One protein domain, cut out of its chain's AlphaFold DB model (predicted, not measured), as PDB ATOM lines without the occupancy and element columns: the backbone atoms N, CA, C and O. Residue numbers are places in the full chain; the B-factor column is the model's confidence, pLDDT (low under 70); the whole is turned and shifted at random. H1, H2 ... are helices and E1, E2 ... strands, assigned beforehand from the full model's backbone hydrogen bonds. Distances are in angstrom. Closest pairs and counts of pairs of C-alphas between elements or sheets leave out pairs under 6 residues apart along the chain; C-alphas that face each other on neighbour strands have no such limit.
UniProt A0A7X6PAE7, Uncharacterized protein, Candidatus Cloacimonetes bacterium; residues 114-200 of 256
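This is residues 114 to 200 of the 256 residues of an uncharacterized protein of Candidatus Cloacimonetes bacterium (UniProt A0A7X6PAE7). A small twisted sheet of four short strands has H2 over one face, and one long helix, H3, starts near the sheet, packs on H2 with its first part and then sticks out as an arm with residues 189 to 200. H1 is close to both other helices without clearly touching them, about perpendicular to H2 and at a steep tilt to H3, and the stretch of residues 132 to 138 also stands free. The printed part has 87 residues, with three named helices and four named strands in the order E1 E2 H1 H2 E3 E4 H3; the sheet, in the order E1 E2 E4 E3, is mixed and so is the class, helices and strands. The whole is only just loose, close to compact, with a radius of gyration of the C-alphas of 14.7 A, and elongated, with spans of 51 by 31 by 22 A.

The sheet holds E1, residues 117 to 119, from C-alpha 117 at (18.810, 23.402, 20.186); E2, residues 122 to 127, 16.7 A long; E4, residues 169 to 171; and E3, residues 162 to 164. H2 is residues 150 to 160, 15.0 A, and H1 is residues 138 to 148, 15.2 A. H3, residues 174 to 200, is 37.8 A long and ends at C-alpha 200, (-16.287, 35.777, 11.701).

E1 and E2 are an antiparallel hairpin, with N 118 and O 122 2.8 A apart. E2 and E4 are parallel, with N 125 and O 170 3.2 A apart. E3 and E4 are an antiparallel hairpin, with N 162 and O 171 2.8 A apart. From edge to edge the strands' lines turn by 88 degrees. H2 and the sheet make two layers, a helix on one face of a sheet: its height over the sheet is 9.6 A, and it is over E2 and, only just, with 3 C-alphas, over E4. It runs slantwise to the strands, at 57 degrees to E2 on the local plane. H3 touches H2 with residues 176 to 184 alone, at a steep tilt of 43 degrees, opposite ways; the closest C-alphas, of Tyr 156 and Ile 180, are 6.5 A apart. H1 is close to but not clearly touching H2, about perpendicular at 74 degrees; the closest C-alphas, of Val 146 and Phe 153, are 6.8 A apart. H1 and H3 each only graze the sheet, with residues 146 to 148 and 174 to 177. Each O i to N i+4 pair is within hydrogen-bond range in H1 and H3; in H2 it is 3 of 7, beside 6 of 8 O i to N i+3 pairs.

The two C-alphas farthest apart, of Glu 166 and Lys 200, are 51.7 A apart. The printed part has no cut and no long link. Mean pLDDT of the printed part is 73.3; residues 114 to 115, 117 to 138, 167 to 171 and 173 to 175 are under 70.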
ATOM      1  N   TRP A 114      25.149  32.982  18.437       56.94
ATOM      2  CA  TRP A 114      23.889  32.390  18.862       56.94
ATOM      3  C   TRP A 114      23.800  30.921  18.468       56.94
ATOM      4  O   TRP A 114      23.987  30.561  17.305       56.94
ATOM      5  N   SER A 115      23.506  30.071  19.449       58.75
ATOM      6  CA  SER A 115      23.185  28.675  19.196       58.75
ATOM      7  C   SER A 115      22.147  28.171  20.178       58.75
ATOM      8  O   SER A 115      22.397  28.154  21.385       58.75
ATOM      9  N   TRP A 116      21.021  27.702  19.657       71.00
ATOM     10  CA  TRP A 116      20.008  26.989  20.422       71.00
ATOM     11  C   TRP A 116      19.736  25.634  19.778       71.00
ATOM     12  O   TRP A 116      19.946  25.427  18.579       71.00
ATOM     13  N   TRP A 117      19.290  24.705  20.614       64.19
ATOM     14  CA  TRP A 117      18.810  23.402  20.186       64.19
ATOM     15  C   TRP A 117      17.329  23.535  19.830       64.19
ATOM     16  O   TRP A 117      16.533  23.989  20.648       64.19
ATOM     17  N   LEU A 118      16.969  23.164  18.603       64.81
ATOM     18  CA  LEU A 118      15.578  22.965  18.193       64.81
ATOM     19  C   LEU A 118      15.035  21.649  18.773       64.81
ATOM     20  O   LEU A 118      13.872  21.578  19.152       64.81
ATOM     21  N   ASP A 119      15.875  20.611  18.820       69.12
ATOM     22  CA  ASP A 119      15.652  19.330  19.500       69.12
ATOM     23  C   ASP A 119      17.007  18.620  19.743       69.12
ATOM     24  O   ASP A 119      18.061  19.236  19.594       69.12
ATOM     25  N   GLU A 120      16.985  17.331  20.095       69.12
ATOM     26  CA  GLU A 120      18.164  16.480  20.340       69.12
ATOM     27  C   GLU A 120      19.156  16.363  19.159       69.12
ATOM     28  O   GLU A 120      20.309  16.000  19.374       69.12
ATOM     29  N   ASN A 121      18.731  16.660  17.926       64.06
ATOM     30  CA  ASN A 121      19.478  16.438  16.680       64.06
ATOM     31  C   ASN A 121      19.753  17.728  15.884       64.06
ATOM     32  O   ASN A 121      20.527  17.707  14.929       64.06
ATOM     33  N   TYR A 122      19.101  18.845  16.221       61.25
ATOM     34  CA  TYR A 122      19.187  20.091  15.452       61.25
ATOM     35  C   TYR A 122      19.685  21.252  16.319       61.25
ATOM     36  O   TYR A 122      18.919  21.830  17.089       61.25
ATOM     37  N   GLN A 123      20.945  21.659  16.128       67.94
ATOM     38  CA  GLN A 123      21.480  22.922  16.649       67.94
ATOM     39  C   GLN A 123      21.658  23.942  15.512       67.94
ATOM     40  O   GLN A 123      22.338  23.660  14.520       67.94
ATOM     41  N   ILE A 124      21.075  25.134  15.669       64.06
ATOM     42  CA  ILE A 124      21.374  26.304  14.822       64.06
ATOM     43  C   ILE A 124      22.653  26.959  15.352       64.06
ATOM     44  O   ILE A 124      22.828  27.044  16.566       64.06
ATOM     45  N   CYS A 125      23.544  27.434  14.475       56.91
ATOM     46  CA  CYS A 125      24.717  28.235  14.859       56.91
ATOM     47  C   CYS A 125      24.951  29.431  13.918       56.91
ATOM     48  O   CYS A 125      24.812  29.310  12.698       56.91
ATOM     49  N   ILE A 126      25.378  30.558  14.502       55.50
ATOM     50  CA  ILE A 126      25.717  31.836  13.844       55.50
ATOM     51  C   ILE A 126      27.062  32.368  14.448       55.50
ATOM     52  O   ILE A 126      27.275  32.097  15.629       55.50
ATOM     53  N   TYR A 127      27.979  33.052  13.705       46.97
ATOM     54  CA  TYR A 127      29.439  33.212  14.083       46.97
ATOM     55  C   TYR A 127      30.180  34.608  13.974       46.97
ATOM     56  O   TYR A 127      30.504  35.028  12.862       46.97
ATOM     57  N   SER A 128      30.523  35.293  15.094       51.41
ATOM     58  CA  SER A 128      31.261  36.580  15.320       51.41
ATOM     59  C   SER A 128      31.523  36.827  16.815       51.41
ATOM     60  O   SER A 128      31.008  36.112  17.674       51.41
ATOM     61  N   ASP A 129      32.201  37.942  17.114       43.66
ATOM     62  CA  ASP A 129      32.782  38.239  18.421       43.66
ATOM     63  C   ASP A 129      32.098  39.361  19.249       43.66
ATOM     64  O   ASP A 129      32.401  39.452  20.429       43.66
ATOM     65  N   ASP A 130      31.170  40.173  18.705       50.38
ATOM     66  CA  ASP A 130      30.474  41.251  19.457       50.38
ATOM     67  C   ASP A 130      29.049  41.560  18.916       50.38
ATOM     68  O   ASP A 130      28.906  42.022  17.783       50.38
ATOM     69  N   VAL A 131      27.997  41.377  19.735       52.75
ATOM     70  CA  VAL A 131      26.626  41.916  19.532       52.75
ATOM     71  C   VAL A 131      26.077  42.393  20.884       52.75
ATOM     72  O   VAL A 131      26.056  41.622  21.842       52.75
ATOM     73  N   ASP A 132      25.604  43.640  20.972       54.16
ATOM     74  CA  ASP A 132      24.976  44.168  22.193       54.16
ATOM     75  C   ASP A 132      23.495  43.764  22.260       54.16
ATOM     76  O   ASP A 132      22.629  44.369  21.622       54.16
ATOM     77  N   PHE A 133      23.196  42.740  23.061       54.19
ATOM     78  CA  PHE A 133      21.831  42.250  23.271       54.19
ATOM     79  C   PHE A 133      20.872  43.315  23.832       54.19
ATOM     80  O   PHE A 133      19.673  43.223  23.587       54.19
ATOM     81  N   THR A 134      21.362  44.368  24.504       53.97
ATOM     82  CA  THR A 134      20.500  45.459  25.006       53.97
ATOM     83  C   THR A 134      19.972  46.384  23.902       53.97
ATOM     84  O   THR A 134      19.077  47.192  24.149       53.97
ATOM     85  N   LEU A 135      20.508  46.255  22.682       53.41
ATOM     86  CA  LEU A 135      20.072  46.962  21.474       53.41
ATOM     87  C   LEU A 135      19.285  46.061  20.504       53.41
ATOM     88  O   LEU A 135      18.804  46.537  19.478       53.41
ATOM     89  N   ARG A 136      19.127  44.771  20.818       60.53
ATOM     90  CA  ARG A 136      18.447  43.772  19.981       60.53
ATOM     91  C   ARG A 136      17.378  43.028  20.781       60.53
ATOM     92  O   ARG A 136      17.406  41.813  20.873       60.53
ATOM     93  N   ASN A 137      16.418  43.748  21.362       63.69
ATOM     94  CA  ASN A 137      15.342  43.135  22.163       63.69
ATOM     95  C   ASN A 137      14.448  42.166  21.353       63.69
ATOM     96  O   ASN A 137      13.805  41.297  21.927       63.69
ATOM     97  N   ASP A 138      14.441  42.278  20.022       67.50
ATOM     98  CA  ASP A 138      13.765  41.352  19.103       67.50
ATOM     99  C   ASP A 138      14.352  39.928  19.119       67.50
ATOM    100  O   ASP A 138      13.722  38.998  18.632       67.50
ATOM    101  N   VAL A 139      15.555  39.747  19.670       70.75
ATOM    102  CA  VAL A 139      16.227  38.450  19.860       70.75
ATOM    103  C   VAL A 139      15.367  37.495  20.690       70.75
ATOM    104  O   VAL A 139      15.221  36.333  20.313       70.75
ATOM    105  N   GLU A 140      14.750  37.972  21.773       72.44
ATOM    106  CA  GLU A 140      13.868  37.145  22.611       72.44
ATOM    107  C   GLU A 140      12.578  36.785  21.850       72.44
ATOM    108  O   GLU A 140      12.245  35.605  21.733       72.44
ATOM    109  N   ASP A 141      11.936  37.763  21.197       77.75
ATOM    110  CA  ASP A 141      10.755  37.543  20.340       77.75
ATOM    111  C   ASP A 141      11.028  36.549  19.191       77.75
ATOM    112  O   ASP A 141      10.162  35.754  18.813       77.75
ATOM    113  N   ILE A 142      12.227  36.594  18.596       76.12
ATOM    114  CA  ILE A 142      12.658  35.668  17.542       76.12
ATOM    115  C   ILE A 142      12.863  34.262  18.116       76.12
ATOM    116  O   ILE A 142      12.421  33.303  17.482       76.12
ATOM    117  N   MET A 143      13.476  34.113  19.297       74.38
ATOM    118  CA  MET A 143      13.640  32.804  19.948       74.38
ATOM    119  C   MET A 143      12.301  32.152  20.265       74.38
ATOM    120  O   MET A 143      12.072  31.019  19.840       74.38
ATOM    121  N   ASP A 144      11.413  32.869  20.952       80.69
ATOM    122  CA  ASP A 144      10.098  32.358  21.346       80.69
ATOM    123  C   ASP A 144       9.284  31.940  20.115       80.69
ATOM    124  O   ASP A 144       8.656  30.876  20.094       80.69
ATOM    125  N   PHE A 145       9.354  32.730  19.039       82.50
ATOM    126  CA  PHE A 145       8.722  32.400  17.767       82.50
ATOM    127  C   PHE A 145       9.336  31.149  17.113       82.50
ATOM    128  O   PHE A 145       8.601  30.231  16.748       82.50
ATOM    129  N   VAL A 146      10.667  31.064  16.984       79.69
ATOM    130  CA  VAL A 146      11.340  29.891  16.387       79.69
ATOM    131  C   VAL A 146      11.058  28.625  17.195       79.69
ATOM    132  O   VAL A 146      10.793  27.575  16.615       79.69
ATOM    133  N   GLN A 147      11.106  28.704  18.526       80.44
ATOM    134  CA  GLN A 147      10.878  27.558  19.402       80.44
ATOM    135  C   GLN A 147       9.427  27.066  19.319       80.44
ATOM    136  O   GLN A 147       9.188  25.855  19.306       80.44
ATOM    137  N   LYS A 148       8.464  27.990  19.192       84.00
ATOM    138  CA  LYS A 148       7.046  27.679  18.979       84.00
ATOM    139  C   LYS A 148       6.774  27.025  17.616       84.00
ATOM    140  O   LYS A 148       5.968  26.102  17.560       84.00
ATOM    141  N   TYR A 149       7.461  27.456  16.554       84.00
ATOM    142  CA  TYR A 149       7.283  26.968  15.171       84.00
ATOM    143  C   TYR A 149       8.478  26.147  14.663       84.00
ATOM    144  O   TYR A 149       8.873  26.200  13.496       84.00
ATOM    145  N   GLN A 150       9.093  25.373  15.560       81.81
ATOM    146  CA  GLN A 150      10.305  24.605  15.265       81.81
ATOM    147  C   GLN A 150      10.129  23.568  14.141       81.81
ATOM    148  O   GLN A 150      11.120  23.159  13.537       81.81
ATOM    149  N   GLY A 151       8.899  23.114  13.872       81.31
ATOM    150  CA  GLY A 151       8.601  22.154  12.808       81.31
ATOM    151  C   GLY A 151       8.721  22.805  11.436       81.31
ATOM    152  O   GLY A 151       9.490  22.342  10.598       81.31
ATOM    153  N   GLU A 152       8.037  23.932  11.262       83.94
ATOM    154  CA  GLU A 152       8.069  24.770  10.069       83.94
ATOM    155  C   GLU A 152       9.501  25.241   9.783       83.94
ATOM    156  O   GLU A 152      10.017  25.026   8.688       83.94
ATOM    157  N   PHE A 153      10.205  25.782  10.787       81.88
ATOM    158  CA  PHE A 153      11.601  26.208  10.621       81.88
ATOM    159  C   PHE A 153      12.519  25.076  10.133       81.88
ATOM    160  O   PHE A 153      13.374  25.326   9.284       81.88
ATOM    161  N   LYS A 154      12.349  23.831  10.607       79.88
ATOM    162  CA  LYS A 154      13.159  22.679  10.156       79.88
ATOM    163  C   LYS A 154      12.977  22.345   8.676       79.88
ATOM    164  O   LYS A 154      13.877  21.726   8.108       79.88
ATOM    165  N   GLU A 155      11.864  22.719   8.048       82.56
ATOM    166  CA  GLU A 155      11.684  22.542   6.603       82.56
ATOM    167  C   GLU A 155      12.531  23.560   5.834       82.56
ATOM    168  O   GLU A 155      13.450  23.160   5.119       82.56
ATOM    169  N   TYR A 156      12.345  24.864   6.074       83.25
ATOM    170  CA  TYR A 156      13.125  25.906   5.388       83.25
ATOM    171  C   TYR A 156      14.629  25.848   5.702       83.25
ATOM    172  O   TYR A 156      15.449  26.188   4.844       83.25
ATOM    173  N   LEU A 157      15.027  25.420   6.908       78.56
ATOM    174  CA  LEU A 157      16.440  25.312   7.285       78.56
ATOM    175  C   LEU A 157      17.199  24.318   6.401       78.56
ATOM    176  O   LEU A 157      18.326  24.627   6.013       78.56
ATOM    177  N   LYS A 158      16.601  23.176   6.035       77.81
ATOM    178  CA  LYS A 158      17.264  22.143   5.210       77.81
ATOM    179  C   LYS A 158      17.737  22.674   3.858       77.81
ATOM    180  O   LYS A 158      18.806  22.277   3.405       77.81
ATOM    181  N   ASP A 159      16.977  23.592   3.267       81.00
ATOM    182  CA  ASP A 159      17.259  24.146   1.939       81.00
ATOM    183  C   ASP A 159      18.137  25.411   1.980       81.00
ATOM    184  O   ASP A 159      18.722  25.800   0.969       81.00
ATOM    185  N   ASN A 160      18.249  26.067   3.141       75.06
ATOM    186  CA  ASN A 160      18.902  27.375   3.271       75.06
ATOM    187  C   ASN A 160      20.211  27.365   4.080       75.06
ATOM    188  O   ASN A 160      21.002  28.307   3.957       75.06
ATOM    189  N   SER A 161      20.462  26.335   4.888       76.19
ATOM    190  CA  SER A 161      21.628  26.242   5.777       76.19
ATOM    191  C   SER A 161      22.697  25.263   5.275       76.19
ATOM    192  O   SER A 161      22.434  24.364   4.482       76.19
ATOM    193  N   GLU A 162      23.932  25.447   5.737       78.06
ATOM    194  CA  GLU A 162      25.053  24.547   5.461       78.06
ATOM    195  C   GLU A 162      25.172  23.511   6.584       78.06
ATOM    196  O   GLU A 162      25.320  23.876   7.752       78.06
ATOM    197  N   TYR A 163      25.117  22.220   6.243       78.00
ATOM    198  CA  TYR A 163      25.293  21.147   7.225       78.00
ATOM    199  C   TYR A 163      26.776  20.885   7.515       78.00
ATOM    200  O   TYR A 163      27.508  20.302   6.708       78.00
ATOM    201  N   ASP A 164      27.200  21.296   8.704       74.12
ATOM    202  CA  ASP A 164      28.494  21.017   9.304       74.12
ATOM    203  C   ASP A 164      28.534  19.561   9.783       74.12
ATOM    204  O   ASP A 164      28.060  19.222  10.868       74.12
ATOM    205  N   ARG A 165      29.099  18.686   8.946       73.81
ATOM    206  CA  ARG A 165      29.231  17.245   9.224       73.81
ATOM    207  C   ARG A 165      30.194  16.906  10.361       73.81
ATOM    208  O   ARG A 165      30.134  15.790  10.856       73.81
ATOM    209  N   GLU A 166      31.115  17.803  10.705       73.06
ATOM    210  CA  GLU A 166      32.103  17.559  11.763       73.06
ATOM    211  C   GLU A 166      31.483  17.785  13.147       73.06
ATOM    212  O   GLU A 166      31.842  17.111  14.108       73.06
ATOM    213  N   ASN A 167      30.516  18.704  13.226       66.44
ATOM    214  CA  ASN A 167      29.851  19.089  14.466       66.44
ATOM    215  C   ASN A 167      28.392  18.602  14.572       66.44
ATOM    216  O   ASN A 167      27.793  18.775  15.631       66.44
ATOM    217  N   GLU A 168      27.833  18.049  13.488       69.38
ATOM    218  CA  GLU A 168      26.415  17.686  13.302       69.38
ATOM    219  C   GLU A 168      25.451  18.880  13.469       69.38
ATOM    220  O   GLU A 168      24.444  18.814  14.170       69.38
ATOM    221  N   LYS A 169      25.775  20.020  12.834       68.56
ATOM    222  CA  LYS A 169      25.048  21.299  13.017       68.56
ATOM    223  C   LYS A 169      24.656  21.948  11.707       68.56
ATOM    224  O   LYS A 169      25.307  21.757  10.684       68.56
ATOM    225  N   TYR A 170      23.642  22.803  11.758       68.69
ATOM    226  CA  TYR A 170      23.245  23.627  10.623       68.69
ATOM    227  C   TYR A 170      23.705  25.074  10.832       68.69
ATOM    228  O   TYR A 170      23.333  25.739  11.804       68.69
ATOM    229  N   ARG A 171      24.535  25.567   9.907       68.94
ATOM    230  CA  ARG A 171      25.036  26.946   9.880       68.94
ATOM    231  C   ARG A 171      24.177  27.785   8.939       68.94
ATOM    232  O   ARG A 171      23.988  27.419   7.781       68.94
ATOM    233  N   ILE A 172      23.674  28.920   9.409       70.81
ATOM    234  CA  ILE A 172      22.844  29.835   8.611       70.81
ATOM    235  C   ILE A 172      23.318  31.275   8.812       70.81
ATOM    236  O   ILE A 172      23.809  31.608   9.882       70.81
ATOM    237  N   THR A 173      23.215  32.131   7.793       68.94
ATOM    238  CA  THR A 173      23.506  33.569   7.942       68.94
ATOM    239  C   THR A 173      22.311  34.299   8.552       68.94
ATOM    240  O   THR A 173      21.169  33.856   8.404       68.94
ATOM    241  N   ASN A 174      22.542  35.447   9.196       69.00
ATOM    242  CA  ASN A 174      21.463  36.270   9.755       69.00
ATOM    243  C   ASN A 174      20.411  36.649   8.696       69.00
ATOM    244  O   ASN A 174      19.218  36.508   8.932       69.00
ATOM    245  N   GLU A 175      20.846  37.061   7.501       69.81
ATOM    246  CA  GLU A 175      19.957  37.411   6.383       69.81
ATOM    247  C   GLU A 175      19.008  36.257   6.016       69.81
ATOM    248  O   GLU A 175      17.795  36.449   5.882       69.81
ATOM    249  N   LYS A 176      19.540  35.033   5.914       75.38
ATOM    250  CA  LYS A 176      18.741  33.837   5.628       75.38
ATOM    251  C   LYS A 176      17.824  33.472   6.795       75.38
ATOM    252  O   LYS A 176      16.661  33.161   6.559       75.38
ATOM    253  N   LEU A 177      18.302  33.554   8.040       77.62
ATOM    254  CA  LEU A 177      17.474  33.318   9.229       77.62
ATOM    255  C   LEU A 177      16.289  34.292   9.280       77.62
ATOM    256  O   LEU A 177      15.155  33.855   9.455       77.62
ATOM    257  N   MET A 178      16.530  35.588   9.061       78.38
ATOM    258  CA  MET A 178      15.474  36.603   9.023       78.38
ATOM    259  C   MET A 178      14.536  36.423   7.824       78.38
ATOM    260  O   MET A 178      13.348  36.713   7.934       78.38
ATOM    261  N   THR A 179      15.029  35.901   6.697       81.81
ATOM    262  CA  THR A 179      14.182  35.523   5.554       81.81
ATOM    263  C   THR A 179      13.210  34.405   5.938       81.81
ATOM    264  O   THR A 179      12.007  34.566   5.736       81.81
ATOM    265  N   ILE A 180      13.698  33.326   6.563       82.12
ATOM    266  CA  ILE A 180      12.856  32.219   7.051       82.12
ATOM    267  C   ILE A 180      11.883  32.714   8.125       82.12
ATOM    268  O   ILE A 180      10.688  32.445   8.039       82.12
ATOM    269  N   TYR A 181      12.365  33.483   9.106       82.62
ATOM    270  CA  TYR A 181      11.532  34.052  10.167       82.62
ATOM    271  C   TYR A 181      10.378  34.872   9.596       82.62
ATOM    272  O   TYR A 181       9.228  34.641   9.959       82.62
ATOM    273  N   ASN A 182      10.655  35.771   8.649       83.19
ATOM    274  CA  ASN A 182       9.614  36.573   8.016       83.19
ATOM    275  C   ASN A 182       8.667  35.725   7.150       83.19
ATOM    276  O   ASN A 182       7.480  36.032   7.100       83.19
ATOM    277  N   GLN A 183       9.136  34.655   6.498       84.62
ATOM    278  CA  GLN A 183       8.267  33.723   5.766       84.62
ATOM    279  C   GLN A 183       7.306  32.992   6.712       84.62
ATOM    280  O   GLN A 183       6.094  33.144   6.571       84.62
ATOM    281  N   VAL A 184       7.828  32.296   7.729       85.06
ATOM    282  CA  VAL A 184       7.019  31.557   8.716       85.06
ATOM    283  C   VAL A 184       6.073  32.499   9.474       85.06
ATOM    284  O   VAL A 184       4.913  32.159   9.699       85.06
ATOM    285  N   LYS A 185       6.523  33.715   9.812       84.19
ATOM    286  CA  LYS A 185       5.694  34.749  10.450       84.19
ATOM    287  C   LYS A 185       4.577  35.253   9.549       84.19
ATOM    288  O   LYS A 185       3.437  35.273   9.990       84.19
ATOM    289  N   ASN A 186       4.862  35.583   8.291       85.06
ATOM    290  CA  ASN A 186       3.827  36.013   7.348       85.06
ATOM    291  C   ASN A 186       2.812  34.893   7.065       85.06
ATOM    292  O   ASN A 186       1.620  35.168   6.958       85.06
ATOM    293  N   GLU A 187       3.253  33.635   6.973       84.12
ATOM    294  CA  GLU A 187       2.353  32.486   6.832       84.12
ATOM    295  C   GLU A 187       1.500  32.255   8.086       84.12
ATOM    296  O   GLU A 187       0.315  31.944   7.964       84.12
ATOM    297  N   TYR A 188       2.064  32.438   9.284       79.56
ATOM    298  CA  TYR A 188       1.312  32.375  10.537       79.56
ATOM    299  C   TYR A 188       0.301  33.519  10.658       79.56
ATOM    300  O   TYR A 188      -0.880  33.261  10.884       79.56
ATOM    301  N   ASP A 189       0.722  34.765  10.437       79.25
ATOM    302  CA  ASP A 189      -0.150  35.940  10.483       79.25
ATOM    303  C   ASP A 189      -1.274  35.825   9.437       79.25
ATOM    304  O   ASP A 189      -2.421  36.173   9.717       79.25
ATOM    305  N   TYR A 190      -0.985  35.256   8.260       81.50
ATOM    306  CA  TYR A 190      -1.992  34.924   7.254       81.50
ATOM    307  C   TYR A 190      -2.953  33.818   7.720       81.50
ATOM    308  O   TYR A 190      -4.164  33.986   7.577       81.50
ATOM    309  N   LYS A 191      -2.457  32.718   8.310       83.25
ATOM    310  CA  LYS A 191      -3.303  31.654   8.891       83.25
ATOM    311  C   LYS A 191      -4.223  32.214   9.978       83.25
ATOM    312  O   LYS A 191      -5.426  32.008   9.895       83.25
ATOM    313  N   VAL A 192      -3.701  33.007  10.917       80.25
ATOM    314  CA  VAL A 192      -4.491  33.660  11.977       80.25
ATOM    315  C   VAL A 192      -5.527  34.627  11.398       80.25
ATOM    316  O   VAL A 192      -6.669  34.651  11.857       80.25
ATOM    317  N   GLN A 193      -5.177  35.407  10.370       77.50
ATOM    318  CA  GLN A 193      -6.136  36.286   9.692       77.50
ATOM    319  C   GLN A 193      -7.232  35.504   8.956       77.50
ATOM    320  O   GLN A 193      -8.389  35.929   8.986       77.50
ATOM    321  N   GLN A 194      -6.904  34.370   8.327       85.94
ATOM    322  CA  GLN A 194      -7.898  33.494   7.703       85.94
ATOM    323  C   GLN A 194      -8.780  32.816   8.752       85.94
ATOM    324  O   GLN A 194      -9.994  32.923   8.646       85.94
ATOM    325  N   GLU A 195      -8.222  32.236   9.815       86.12
ATOM    326  CA  GLU A 195      -8.995  31.650  10.919       86.12
ATOM    327  C   GLU A 195      -9.932  32.681  11.567       86.12
ATOM    328  O   GLU A 195     -11.109  32.399  11.783       86.12
ATOM    329  N   ALA A 196      -9.461  33.907  11.819       82.75
ATOM    330  CA  ALA A 196     -10.294  34.986  12.349       82.75
ATOM    331  C   ALA A 196     -11.409  35.400  11.370       82.75
ATOM    332  O   ALA A 196     -12.527  35.719  11.789       82.75
ATOM    333  N   LYS A 197     -11.133  35.382  10.061       89.06
ATOM    334  CA  LYS A 197     -12.117  35.662   9.011       89.06
ATOM    335  C   LYS A 197     -13.152  34.536   8.895       89.06
ATOM    336  O   LYS A 197     -14.345  34.825   8.919       89.06
ATOM    337  N   GLU A 198     -12.722  33.280   8.846       91.00
ATOM    338  CA  GLU A 198     -13.580  32.091   8.815       91.00
ATOM    339  C   GLU A 198     -14.443  31.991  10.076       91.00
ATOM    340  O   GLU A 198     -15.643  31.734   9.987       91.00
ATOM    341  N   GLN A 199     -13.885  32.275  11.259       87.50
ATOM    342  CA  GLN A 199     -14.657  32.371  12.498       87.50
ATOM    343  C   GLN A 199     -15.694  33.493  12.422       87.50
ATOM    344  O   GLN A 199     -16.842  33.281  12.809       87.50
ATOM    345  N   LYS A 200     -15.343  34.667  11.886       89.56
ATOM    346  CA  LYS A 200     -16.287  35.777  11.701       89.56
ATOM    347  C   LYS A 200     -17.413  35.422  10.722       89.56
ATOM    348  O   LYS A 200     -18.565  35.741  10.999       89.56
TER     349      LYS A 200